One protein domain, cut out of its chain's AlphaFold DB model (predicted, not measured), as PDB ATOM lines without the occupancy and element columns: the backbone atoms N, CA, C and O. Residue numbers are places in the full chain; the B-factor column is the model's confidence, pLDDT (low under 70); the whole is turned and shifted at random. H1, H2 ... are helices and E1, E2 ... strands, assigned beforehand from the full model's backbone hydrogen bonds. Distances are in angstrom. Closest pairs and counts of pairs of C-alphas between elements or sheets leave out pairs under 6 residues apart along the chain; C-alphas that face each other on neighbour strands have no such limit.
ATOM      1  N   TRP A 290      44.184 -19.221  23.264       72.56
ATOM      2  CA  TRP A 290      44.014 -19.610  21.871       72.56
ATOM      3  C   TRP A 290      43.014 -20.754  21.686       72.56
ATOM      4  O   TRP A 290      42.521 -20.906  20.581       72.56
ATOM      5  N   VAL A 291      42.710 -21.574  22.697       74.88
ATOM      6  CA  VAL A 291      41.759 -22.692  22.541       74.88
ATOM      7  C   VAL A 291      40.374 -22.121  22.261       74.88
ATOM      8  O   VAL A 291      39.770 -22.473  21.256       74.88
ATOM      9  N   ASP A 292      39.942 -21.151  23.061       69.69
ATOM     10  CA  ASP A 292      38.620 -20.534  22.910       69.69
ATOM     11  C   ASP A 292      38.539 -19.561  21.722       69.69
ATOM     12  O   ASP A 292      37.456 -19.260  21.231       69.69
ATOM     13  N   VAL A 293      39.682 -19.062  21.236       73.25
ATOM     14  CA  VAL A 293      39.737 -18.020  20.191       73.25
ATOM     15  C   VAL A 293      40.159 -18.552  18.818       73.25
ATOM     16  O   VAL A 293      39.789 -17.976  17.792       73.25
ATOM     17  N   MET A 294      40.981 -19.600  18.781       80.75
ATOM     18  CA  MET A 294      41.563 -20.160  17.558       80.75
ATOM     19  C   MET A 294      41.006 -21.531  17.209       80.75
ATOM     20  O   MET A 294      41.304 -21.975  16.106       80.75
ATOM     21  N   LEU A 295      40.243 -22.205  18.077       86.44
ATOM     22  CA  LEU A 295      39.572 -23.450  17.701       86.44
ATOM     23  C   LEU A 295      38.139 -23.204  17.233       86.44
ATOM     24  O   LEU A 295      37.445 -22.318  17.728       86.44
ATOM     25  N   ARG A 296      37.699 -24.019  16.278       87.81
ATOM     26  CA  ARG A 296      36.298 -24.108  15.856       87.81
ATOM     27  C   ARG A 296      35.449 -24.720  16.973       87.81
ATOM     28  O   ARG A 296      35.900 -25.622  17.675       87.81
ATOM     29  N   GLN A 297      34.220 -24.232  17.110       83.06
ATOM     30  CA  GLN A 297      33.218 -24.722  18.059       83.06
ATOM     31  C   GLN A 297      31.846 -24.871  17.376       83.06
ATOM     32  O   GLN A 297      31.500 -24.096  16.476       83.06
ATOM     33  N   GLY A 298      31.055 -25.857  17.805       80.50
ATOM     34  CA  GLY A 298      29.679 -26.068  17.340       80.50
ATOM     35  C   GLY A 298      29.555 -26.210  15.818       80.50
ATOM     36  O   GLY A 298      30.326 -26.926  15.186       80.50
ATOM     37  N   LEU A 299      28.612 -25.474  15.216       68.69
ATOM     38  CA  LEU A 299      28.298 -25.522  13.777       68.69
ATOM     39  C   LEU A 299      29.479 -25.165  12.855       68.69
ATOM     40  O   LEU A 299      29.452 -25.483  11.669       68.69
ATOM     41  N   SER A 300      30.540 -24.540  13.381       74.00
ATOM     42  CA  SER A 300      31.751 -24.238  12.603       74.00
ATOM     43  C   SER A 300      32.625 -25.463  12.303       74.00
ATOM     44  O   SER A 300      33.607 -25.332  11.572       74.00
ATOM     45  N   LEU A 301      32.278 -26.641  12.832       81.31
ATOM     46  CA  LEU A 301      32.938 -27.920  12.542       81.31
ATOM     47  C   LEU A 301      32.346 -28.659  11.330       81.31
ATOM     48  O   LEU A 301      32.901 -29.673  10.920       81.31
ATOM     49  N   ALA A 302      31.256 -28.158  10.735       81.44
ATOM     50  CA  ALA A 302      30.607 -28.810   9.599       81.44
ATOM     51  C   ALA A 302      31.597 -29.065   8.443       81.44
ATOM     52  O   ALA A 302      32.284 -28.148   7.987       81.44
ATOM     53  N   GLY A 303      31.653 -30.315   7.973       86.25
ATOM     54  CA  GLY A 303      32.539 -30.749   6.887       86.25
ATOM     55  C   GLY A 303      33.952 -31.159   7.319       86.25
ATOM     56  O   GLY A 303      34.776 -31.442   6.453       86.25
ATOM     57  N   LEU A 304      34.245 -31.201   8.623       91.31
ATOM     58  CA  LEU A 304      35.508 -31.717   9.158       91.31
ATOM     59  C   LEU A 304      35.325 -33.119   9.766       91.31
ATOM     60  O   LEU A 304      34.233 -33.434  10.229       91.31
ATOM     61  N   PRO A 305      36.372 -33.965   9.784       92.25
ATOM     62  CA  PRO A 305      36.299 -35.279  10.417       92.25
ATOM     63  C   PRO A 305      36.049 -35.189  11.928       92.25
ATOM     64  O   PRO A 305      36.802 -34.512  12.634       92.25
ATOM     65  N   ASP A 306      35.060 -35.946  12.413       90.88
ATOM     66  CA  ASP A 306      34.760 -36.110  13.846       90.88
ATOM     67  C   ASP A 306      35.696 -37.117  14.532       90.88
ATOM     68  O   ASP A 306      35.904 -37.063  15.738       90.88
ATOM     69  N   VAL A 307      36.298 -38.027  13.762       94.44
ATOM     70  CA  VAL A 307      37.308 -38.976  14.242       94.44
ATOM     71  C   VAL A 307      38.492 -38.944  13.292       94.44
ATOM     72  O   VAL A 307      38.332 -39.126  12.084       94.44
ATOM     73  N   LEU A 308      39.692 -38.737  13.834       95.00
ATOM     74  CA  LEU A 308      40.904 -38.577  13.036       95.00
ATOM     75  C   LEU A 308      41.948 -39.655  13.372       95.00
ATOM     76  O   LEU A 308      42.402 -39.724  14.517       95.00
ATOM     77  N   PRO A 309      42.388 -40.482  12.405       95.81
ATOM     78  CA  PRO A 309      43.508 -41.382  12.617       95.81
ATOM     79  C   PRO A 309      44.814 -40.586  12.697       95.81
ATOM     80  O   PRO A 309      45.170 -39.829  11.792       95.81
ATOM     81  N   ILE A 310      45.545 -40.791  13.785       94.56
ATOM     82  CA  ILE A 310      46.812 -40.139  14.091       94.56
ATOM     83  C   ILE A 310      47.919 -41.169  14.306       94.56
ATOM     84  O   ILE A 310      47.701 -42.271  14.809       94.56
ATOM     85  N   ILE A 311      49.145 -40.785  13.968       94.44
ATOM     86  CA  ILE A 311      50.342 -41.611  14.096       94.44
ATOM     87  C   ILE A 311      51.451 -40.851  14.824       94.44
ATOM     88  O   ILE A 311      51.591 -39.628  14.726       94.44
ATOM     89  N   CYS A 312      52.259 -41.580  15.593       92.38
ATOM     90  CA  CYS A 312      53.400 -41.004  16.290       92.38
ATOM     91  C   CYS A 312      54.436 -40.507  15.275       92.38
ATOM     92  O   CYS A 312      55.028 -41.301  14.543       92.38
ATOM     93  N   ARG A 313      54.747 -39.206  15.291       89.75
ATOM     94  CA  ARG A 313      55.699 -38.597  14.350       89.75
ATOM     95  C   ARG A 313      57.111 -39.178  14.442       89.75
ATOM     96  O   ARG A 313      57.845 -39.140  13.459       89.75
ATOM     97  N   ALA A 314      57.511 -39.649  15.623       88.62
ATOM     98  CA  ALA A 314      58.879 -40.105  15.860       88.62
ATOM     99  C   ALA A 314      59.146 -41.524  15.354       88.62
ATOM    100  O   ALA A 314      60.213 -41.747  14.797       88.62
ATOM    101  N   CYS A 315      58.227 -42.471  15.572       89.81
ATOM    102  CA  CYS A 315      58.420 -43.850  15.109       89.81
ATOM    103  C   CYS A 315      57.697 -44.147  13.794       89.81
ATOM    104  O   CYS A 315      58.139 -45.038  13.084       89.81
ATOM    105  N   LYS A 316      56.624 -43.408  13.465       89.12
ATOM    106  CA  LYS A 316      55.791 -43.608  12.265       89.12
ATOM    107  C   LYS A 316      55.364 -45.064  12.038       89.12
ATOM    108  O   LYS A 316      55.175 -45.491  10.907       89.12
ATOM    109  N   ASP A 317      55.214 -45.810  13.126       89.81
ATOM    110  CA  ASP A 317      54.846 -47.218  13.083       89.81
ATOM    111  C   ASP A 317      53.343 -47.353  12.802       89.81
ATOM    112  O   ASP A 317      52.515 -46.884  13.594       89.81
ATOM    113  N   SER A 318      53.000 -47.973  11.671       88.69
ATOM    114  CA  SER A 318      51.620 -48.198  11.234       88.69
ATOM    115  C   SER A 318      50.850 -49.134  12.167       88.69
ATOM    116  O   SER A 318      49.628 -49.024  12.256       88.69
ATOM    117  N   ALA A 319      51.539 -49.981  12.942       85.12
ATOM    118  CA  ALA A 319      50.920 -50.831  13.957       85.12
ATOM    119  C   ALA A 319      50.422 -50.043  15.187       85.12
ATOM    120  O   ALA A 319      49.719 -50.589  16.036       85.12
ATOM    121  N   ASN A 320      50.763 -48.754  15.300       87.50
ATOM    122  CA  ASN A 320      50.380 -47.888  16.418       87.50
ATOM    123  C   ASN A 320      49.655 -46.617  15.947       87.50
ATOM    124  O   ASN A 320      49.860 -45.526  16.491       87.50
ATOM    125  N   ILE A 321      48.793 -46.764  14.939       92.56
ATOM    126  CA  ILE A 321      47.796 -45.750  14.590       92.56
ATOM    127  C   ILE A 321      46.754 -45.688  15.715       92.56
ATOM    128  O   ILE A 321      46.199 -46.704  16.131       92.56
ATOM    129  N   GLN A 322      46.501 -44.484  16.219       91.62
ATOM    130  CA  GLN A 322      45.471 -44.204  17.219       91.62
ATOM    131  C   GLN A 322      44.371 -43.349  16.596       91.62
ATOM    132  O   GLN A 322      44.609 -42.646  15.620       91.62
ATOM    133  N   LYS A 323      43.164 -43.402  17.154       93.50
ATOM    134  CA  LYS A 323      42.057 -42.529  16.758       93.50
ATOM    135  C   LYS A 323      41.948 -41.387  17.765       93.50
ATOM    136  O   LYS A 323      41.898 -41.640  18.966       93.50
ATOM    137  N   ASP A 324      41.956 -40.152  17.280       92.69
ATOM    138  CA  ASP A 324      41.532 -38.985  18.051       92.69
ATOM    139  C   ASP A 324      40.020 -38.839  17.862       92.69
ATOM    140  O   ASP A 324      39.571 -38.508  16.766       92.69
ATOM    141  N   GLU A 325      39.255 -39.163  18.903       93.81
ATOM    142  CA  GLU A 325      37.783 -39.089  18.917       93.81
ATOM    143  C   GLU A 325      37.270 -37.658  19.128       93.81
ATOM    144  O   GLU A 325      36.089 -37.387  18.960       93.81
ATOM    145  N   GLU A 326      38.163 -36.729  19.478       90.81
ATOM    146  CA  GLU A 326      37.844 -35.316  19.660       90.81
ATOM    147  C   GLU A 326      38.887 -34.441  18.943       90.81
ATOM    148  O   GLU A 326      39.672 -33.720  19.586       90.81
ATOM    149  N   PRO A 327      38.966 -34.502  17.604       92.56
ATOM    150  CA  PRO A 327      39.930 -33.721  16.861       92.56
ATOM    151  C   PRO A 327      39.631 -32.226  17.007       92.56
ATOM    152  O   PRO A 327      38.498 -31.757  16.929       92.56
ATOM    153  N   ARG A 328      40.688 -31.445  17.233       92.44
ATOM    154  CA  ARG A 328      40.600 -29.992  17.415       92.44
ATOM    155  C   ARG A 328      41.068 -29.300  16.148       92.44
ATOM    156  O   ARG A 328      42.166 -29.589  15.678       92.44
ATOM    157  N   TRP A 329      40.288 -28.352  15.647       92.62
ATOM    158  CA  TRP A 329      40.533 -27.696  14.360       92.62
ATOM    159  C   TRP A 329      40.654 -26.187  14.508       92.62
ATOM    160  O   TRP A 329      39.897 -25.586  15.270       92.62
ATOM    161  N   THR A 330      41.577 -25.560  13.776       91.62
ATOM    162  CA  THR A 330      41.728 -24.099  13.807       91.62
ATOM    163  C   THR A 330      40.580 -23.362  13.098       91.62
ATOM    164  O   THR A 330      39.975 -23.868  12.155       91.62
ATOM    165  N   ILE A 331      40.295 -22.126  13.529       88.62
ATOM    166  CA  ILE A 331      39.241 -21.235  12.997       88.62
ATOM    167  C   ILE A 331      39.565 -20.629  11.621       88.62
ATOM    168  O   ILE A 331      38.749 -19.932  11.029       88.62
ATOM    169  N   GLU A 332      40.763 -20.870  11.097       84.81
ATOM    170  CA  GLU A 332      41.209 -20.323   9.816       84.81
ATOM    171  C   GLU A 332      40.369 -20.842   8.639       84.81
ATOM    172  O   GLU A 332      39.685 -21.867   8.741       84.81
ATOM    173  N   ALA A 333      40.430 -20.122   7.511       84.81
ATOM    174  CA  ALA A 333      39.713 -20.477   6.285       84.81
ATOM    175  C   ALA A 333      40.064 -21.894   5.804       84.81
ATOM    176  O   ALA A 333      39.165 -22.637   5.423       84.81
ATOM    177  N   THR A 334      41.341 -22.274   5.910       88.50
ATOM    178  CA  THR A 334      41.813 -23.653   5.751       88.50
ATOM    179  C   THR A 334      42.054 -24.248   7.142       88.50
ATOM    180  O   THR A 334      43.052 -23.896   7.778       88.50
ATOM    181  N   PRO A 335      41.155 -25.104   7.660       91.00
ATOM    182  CA  PRO A 335      41.267 -25.632   9.014       91.00
ATOM    183  C   PRO A 335      42.485 -26.538   9.143       91.00
ATOM    184  O   PRO A 335      42.714 -27.415   8.313       91.00
ATOM    185  N   ARG A 336      43.250 -26.345  10.215       94.00
ATOM    186  CA  ARG A 336      44.416 -27.172  10.538       94.00
ATOM    187  C   ARG A 336      44.134 -27.974  11.796       94.00
ATOM    188  O   ARG A 336      43.612 -27.430  12.771       94.00
ATOM    189  N   TYR A 337      44.507 -29.248  11.797       94.56
ATOM    190  CA  TYR A 337      44.377 -30.104  12.972       94.56
ATOM    191  C   TYR A 337      45.373 -29.702  14.069       94.56
ATOM    192  O   TYR A 337      46.560 -29.487  13.819       94.56
ATOM    193  N   VAL A 338      44.913 -29.620  15.315       91.94
ATOM    194  CA  VAL A 338      45.733 -29.259  16.473       91.94
ATOM    195  C   VAL A 338      46.121 -30.499  17.267       91.94
ATOM    196  O   VAL A 338      45.358 -31.033  18.077       91.94
ATOM    197  N   THR A 339      47.374 -30.899  17.072       90.69
ATOM    198  CA  THR A 339      47.919 -32.175  17.544       90.69
ATOM    199  C   THR A 339      47.775 -32.418  19.045       90.69
ATOM    200  O   THR A 339      47.897 -31.515  19.884       90.69
ATOM    201  N   ARG A 340      47.521 -33.682  19.396       84.56
ATOM    202  CA  ARG A 340      47.532 -34.200  20.769       84.56
ATOM    203  C   ARG A 340      48.924 -34.761  21.115       84.56
ATOM    204  O   ARG A 340      49.769 -34.979  20.246       84.56
ATOM    205  N   LYS A 341      49.171 -34.993  22.409       85.19
ATOM    206  CA  LYS A 341      50.415 -35.606  22.917       85.19
ATOM    207  C   LYS A 341      50.143 -36.862  23.760       85.19
ATOM    208  O   LYS A 341      50.560 -36.904  24.917       85.19
ATOM    209  N   PRO A 342      49.414 -37.872  23.244       82.81
ATOM    210  CA  PRO A 342      49.298 -39.136  23.952       82.81
ATOM    211  C   PRO A 342      50.658 -39.840  24.022       82.81
ATOM    212  O   PRO A 342      51.559 -39.625  23.203       82.81
ATOM    213  N   ARG A 343      50.821 -40.708  25.022       82.31
ATOM    214  CA  ARG A 343      52.038 -41.507  25.176       82.31
ATOM    215  C   ARG A 343      52.091 -42.578  24.083       82.31
ATOM    216  O   ARG A 343      51.167 -43.377  23.951       82.31
ATOM    217  N   CYS A 344      53.185 -42.621  23.324       85.50
ATOM    218  CA  CYS A 344      53.394 -43.657  22.312       85.50
ATOM    219  C   CYS A 344      53.650 -45.020  22.965       85.50
ATOM    220  O   CYS A 344      54.565 -45.139  23.778       85.50
ATOM    221  N   LYS A 345      52.868 -46.043  22.593       85.81
ATOM    222  CA  LYS A 345      53.018 -47.414  23.114       85.81
ATOM    223  C   LYS A 345      54.268 -48.118  22.575       85.81
ATOM    224  O   LYS A 345      54.855 -48.912  23.294       85.81
ATOM    225  N   VAL A 346      54.706 -47.775  21.360       88.38
ATOM    226  CA  VAL A 346      55.877 -48.390  20.709       88.38
ATOM    227  C   VAL A 346      57.183 -47.785  21.222       88.38
ATOM    228  O   VAL A 346      58.012 -48.476  21.799       88.38
ATOM    229  N   CYS A 347      57.378 -46.469  21.072       87.56
ATOM    230  CA  CYS A 347      58.652 -45.833  21.431       87.56
ATOM    231  C   CYS A 347      58.704 -45.282  22.867       87.56
ATOM    232  O   CYS A 347      59.717 -44.707  23.259       87.56
ATOM    233  N   SER A 348      57.620 -45.403  23.646       80.19
ATOM    234  CA  SER A 348      57.502 -44.961  25.050       80.19
ATOM    235  C   SER A 348      57.810 -43.482  25.343       80.19
ATOM    236  O   SER A 348      57.781 -43.063  26.506       80.19
ATOM    237  N   ARG A 349      58.061 -42.657  24.317       78.62
ATOM    238  CA  ARG A 349      58.349 -41.224  24.460       78.62
ATOM    239  C   ARG A 349      57.094 -40.473  24.920       78.62
ATOM    240  O   ARG A 349      56.005 -40.674  24.387       78.62
ATOM    241  N   LYS A 350      57.263 -39.605  25.924       66.31
ATOM    242  CA  LYS A 350      56.177 -38.818  26.542       66.31
ATOM    243  C   LYS A 350      55.856 -37.512  25.799       66.31
ATOM    244  O   LYS A 350      54.756 -37.004  25.952       66.31
ATOM    245  N   ASP A 351      56.772 -37.026  24.958       67.38
ATOM    246  CA  ASP A 351      56.677 -35.707  24.306       67.38
ATOM    247  C   ASP A 351      56.613 -35.771  22.772       67.38
ATOM    248  O   ASP A 351      56.887 -34.787  22.081       67.38
ATOM    249  N   THR A 352      56.286 -36.928  22.199       70.56
ATOM    250  CA  THR A 352      56.143 -37.041  20.745       70.56
ATOM    251  C   THR A 352      54.866 -36.358  20.284       70.56
ATOM    252  O   THR A 352      53.777 -36.689  20.749       70.56
ATOM    253  N   THR A 353      54.999 -35.414  19.352       79.69
ATOM    254  CA  THR A 353      53.858 -34.900  18.594       79.69
ATOM    255  C   THR A 353      53.287 -36.015  17.731       79.69
ATOM    256  O   THR A 353      54.028 -36.765  17.093       79.69
ATOM    257  N   TRP A 354      51.968 -36.139  17.741       90.75
ATOM    258  CA  TRP A 354      51.238 -37.028  16.848       90.75
ATOM    259  C   TRP A 354      50.753 -36.229  15.652       90.75
ATOM    260  O   TRP A 354      50.401 -35.067  15.818       90.75
ATOM    261  N   CYS A 355      50.759 -36.817  14.463       93.06
ATOM    262  CA  CYS A 355      50.275 -36.173  13.246       93.06
ATOM    263  C   CYS A 355      49.170 -37.012  12.597       93.06
ATOM    264  O   CYS A 355      49.113 -38.213  12.864       93.06
ATOM    265  N   PRO A 356      48.302 -36.416  11.764       95.81
ATOM    266  CA  PRO A 356      47.340 -37.165  10.963       95.81
ATOM    267  C   PRO A 356      48.045 -38.217  10.098       95.81
ATOM    268  O   PRO A 356      49.185 -38.011   9.672       95.81
ATOM    269  N   VAL A 357      47.381 -39.352   9.877       95.31
ATOM    270  CA  VAL A 357      47.843 -40.373   8.919       95.31
ATOM    271  C   VAL A 357      47.674 -39.877   7.484       95.31
ATOM    272  O   VAL A 357      48.540 -40.119   6.649       95.31
ATOM    273  N   ASP A 358      46.577 -39.169   7.228       93.94
ATOM    274  CA  ASP A 358      46.285 -38.549   5.942       93.94
ATOM    275  C   ASP A 358      47.238 -37.358   5.691       93.94
ATOM    276  O   ASP A 358      47.242 -36.408   6.487       93.94
ATOM    277  N   PRO A 359      48.068 -37.397   4.629       91.38
ATOM    278  CA  PRO A 359      49.012 -36.328   4.320       91.38
ATOM    279  C   PRO A 359      48.339 -35.021   3.875       91.38
ATOM    280  O   PRO A 359      48.969 -33.968   4.005       91.38
ATOM    281  N   ASP A 360      47.091 -35.061   3.404       92.62
ATOM    282  CA  ASP A 360      46.364 -33.872   2.942       92.62
ATOM    283  C   ASP A 360      45.848 -33.028   4.121       92.62
ATOM    284  O   ASP A 360      45.561 -31.831   3.992       92.62
ATOM    285  N   ILE A 361      45.802 -33.616   5.321       93.06
ATOM    286  CA  ILE A 361      45.391 -32.928   6.541       93.06
ATOM    287  C   ILE A 361      46.577 -32.172   7.138       93.06
ATOM    288  O   ILE A 361      47.431 -32.700   7.858       93.06
ATOM    289  N   THR A 362      46.589 -30.865   6.898       93.81
ATOM    290  CA  THR A 362      47.547 -29.954   7.532       93.81
ATOM    291  C   THR A 362      47.316 -29.852   9.045       93.81
ATOM    292  O   THR A 362      46.188 -29.895   9.541       93.81
ATOM    293  N   TRP A 363      48.399 -29.707   9.815       92.94
ATOM    294  CA  TRP A 363      48.339 -29.732  11.278       92.94
ATOM    295  C   TRP A 363      49.342 -28.789  11.947       92.94
ATOM    296  O   TRP A 363      50.311 -28.330  11.341       92.94
ATOM    297  N   LEU A 364      49.112 -28.505  13.231       90.69
ATOM    298  CA  LEU A 364      49.928 -27.628  14.064       90.69
ATOM    299  C   LEU A 364      50.214 -28.232  15.447       90.69
ATOM    300  O   LEU A 364      49.373 -28.893  16.063       90.69
ATOM    301  N   ASP A 365      51.410 -27.956  15.976       86.12
ATOM    302  CA  ASP A 365      51.716 -28.186  17.394       86.12
ATOM    303  C   ASP A 365      51.024 -27.099  18.239       86.12
ATOM    304  O   ASP A 365      51.198 -25.912  17.942       86.12
ATOM    305  N   PRO A 366      50.303 -27.449  19.320       82.81
ATOM    306  CA  PRO A 366      49.805 -26.481  20.299       82.81
ATOM    307  C   PRO A 366      50.845 -25.432  20.732       82.81
ATOM    308  O   PRO A 366      50.522 -24.262  20.939       82.81
ATOM    309  N   ALA A 367      52.119 -25.824  20.845       77.56
ATOM    310  CA  ALA A 367      53.211 -24.919  21.191       77.56
ATOM    311  C   ALA A 367      53.544 -23.912  20.077       77.56
ATOM    312  O   ALA A 367      54.023 -22.818  20.376       77.56
ATOM    313  N   ALA A 368      53.306 -24.266  18.809       80.31
ATOM    314  CA  ALA A 368      53.441 -23.350  17.682       80.31
ATOM    315  C   ALA A 368      52.305 -22.318  17.691       80.31
ATOM    316  O   ALA A 368      52.578 -21.129  17.552       80.31
ATOM    317  N   ILE A 369      51.066 -22.740  17.972       77.81
ATOM    318  CA  ILE A 369      49.908 -21.834  18.077       77.81
ATOM    319  C   ILE A 369      50.161 -20.750  19.128       77.81
ATOM    320  O   ILE A 369      49.970 -19.567  18.858       77.81
ATOM    321  N   GLY A 370      50.698 -21.126  20.291       66.88
ATOM    322  CA  GLY A 370      51.046 -20.171  21.346       66.88
ATOM    323  C   GLY A 370      52.097 -19.119  20.954       66.88
ATOM    324  O   GLY A 370      52.179 -18.090  21.618       66.88
ATOM    325  N   LYS A 371      52.891 -19.341  19.896       69.19
ATOM    326  CA  LYS A 371      53.837 -18.342  19.362       69.19
ATOM    327  C   LYS A 371      53.190 -17.390  18.357       69.19
ATOM    328  O   LYS A 371      53.539 -16.217  18.355       69.19
ATOM    329  N   TYR A 372      52.260 -17.884  17.540       66.50
ATOM    330  CA  TYR A 372      51.513 -17.070  16.572       66.50
ATOM    331  C   TYR A 372      50.407 -16.238  17.235       66.50
ATOM    332  O   TYR A 372      50.081 -15.145  16.781       66.50
TER     333      TYR A 372
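What this domain is: This is residues 290 to 372 of the 399 residues of an uncharacterized protein of Stachybotrys chlorohalonata (strain IBT 40285) (UniProt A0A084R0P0). Little regular structure: loops make most of this domain, round a small sheet of three short strands, with three short helices away from it. H1 and H3, the first and last elements, come near each other; H2 and the loop at Cys 347 mark opposite ends. The 83 printed residues run H1 H2 E1 E2 E3 H3, mixed class, 27 residues in named elements; compact, radius of gyration of the C-alphas 12.8 A, spans 36 by 27 by 19 A.

Where its parts are: H1, residues 290 to 294, begins at C-alpha (44.014, -19.610, 21.871). H2 is 298 to 301, E1 308 to 312 (13.1 A), E2 322 to 324, E3 354 to 356. H3, 366 to 372 (10.3 A), ends at (51.513, -17.070, 16.572).

How they stand to each other: The antiparallel sheet runs E2 E1 E3. Hairpin E1 and E2 has N 310 and O 322 at 2.8 A; E1 and E3 have N 311 and O 355 at 2.8 A. No helix is on the sheet. H1 and H3 are close but not clearly touching, C-alphas 290 and 370 at 7.1 A. Every O i to N i+4 pair is within hydrogen-bond range in H1, 2 of 3 in H3; H2 is too short for one.

The domain as a whole: C-alphas 299 and 347 are farthest apart, 37.3 A. The printed part has no cut. The link E2 to E3 is long, 29 residues. pLDDT is under 70 at 292, 299, 350 to 351 and 370 to 372.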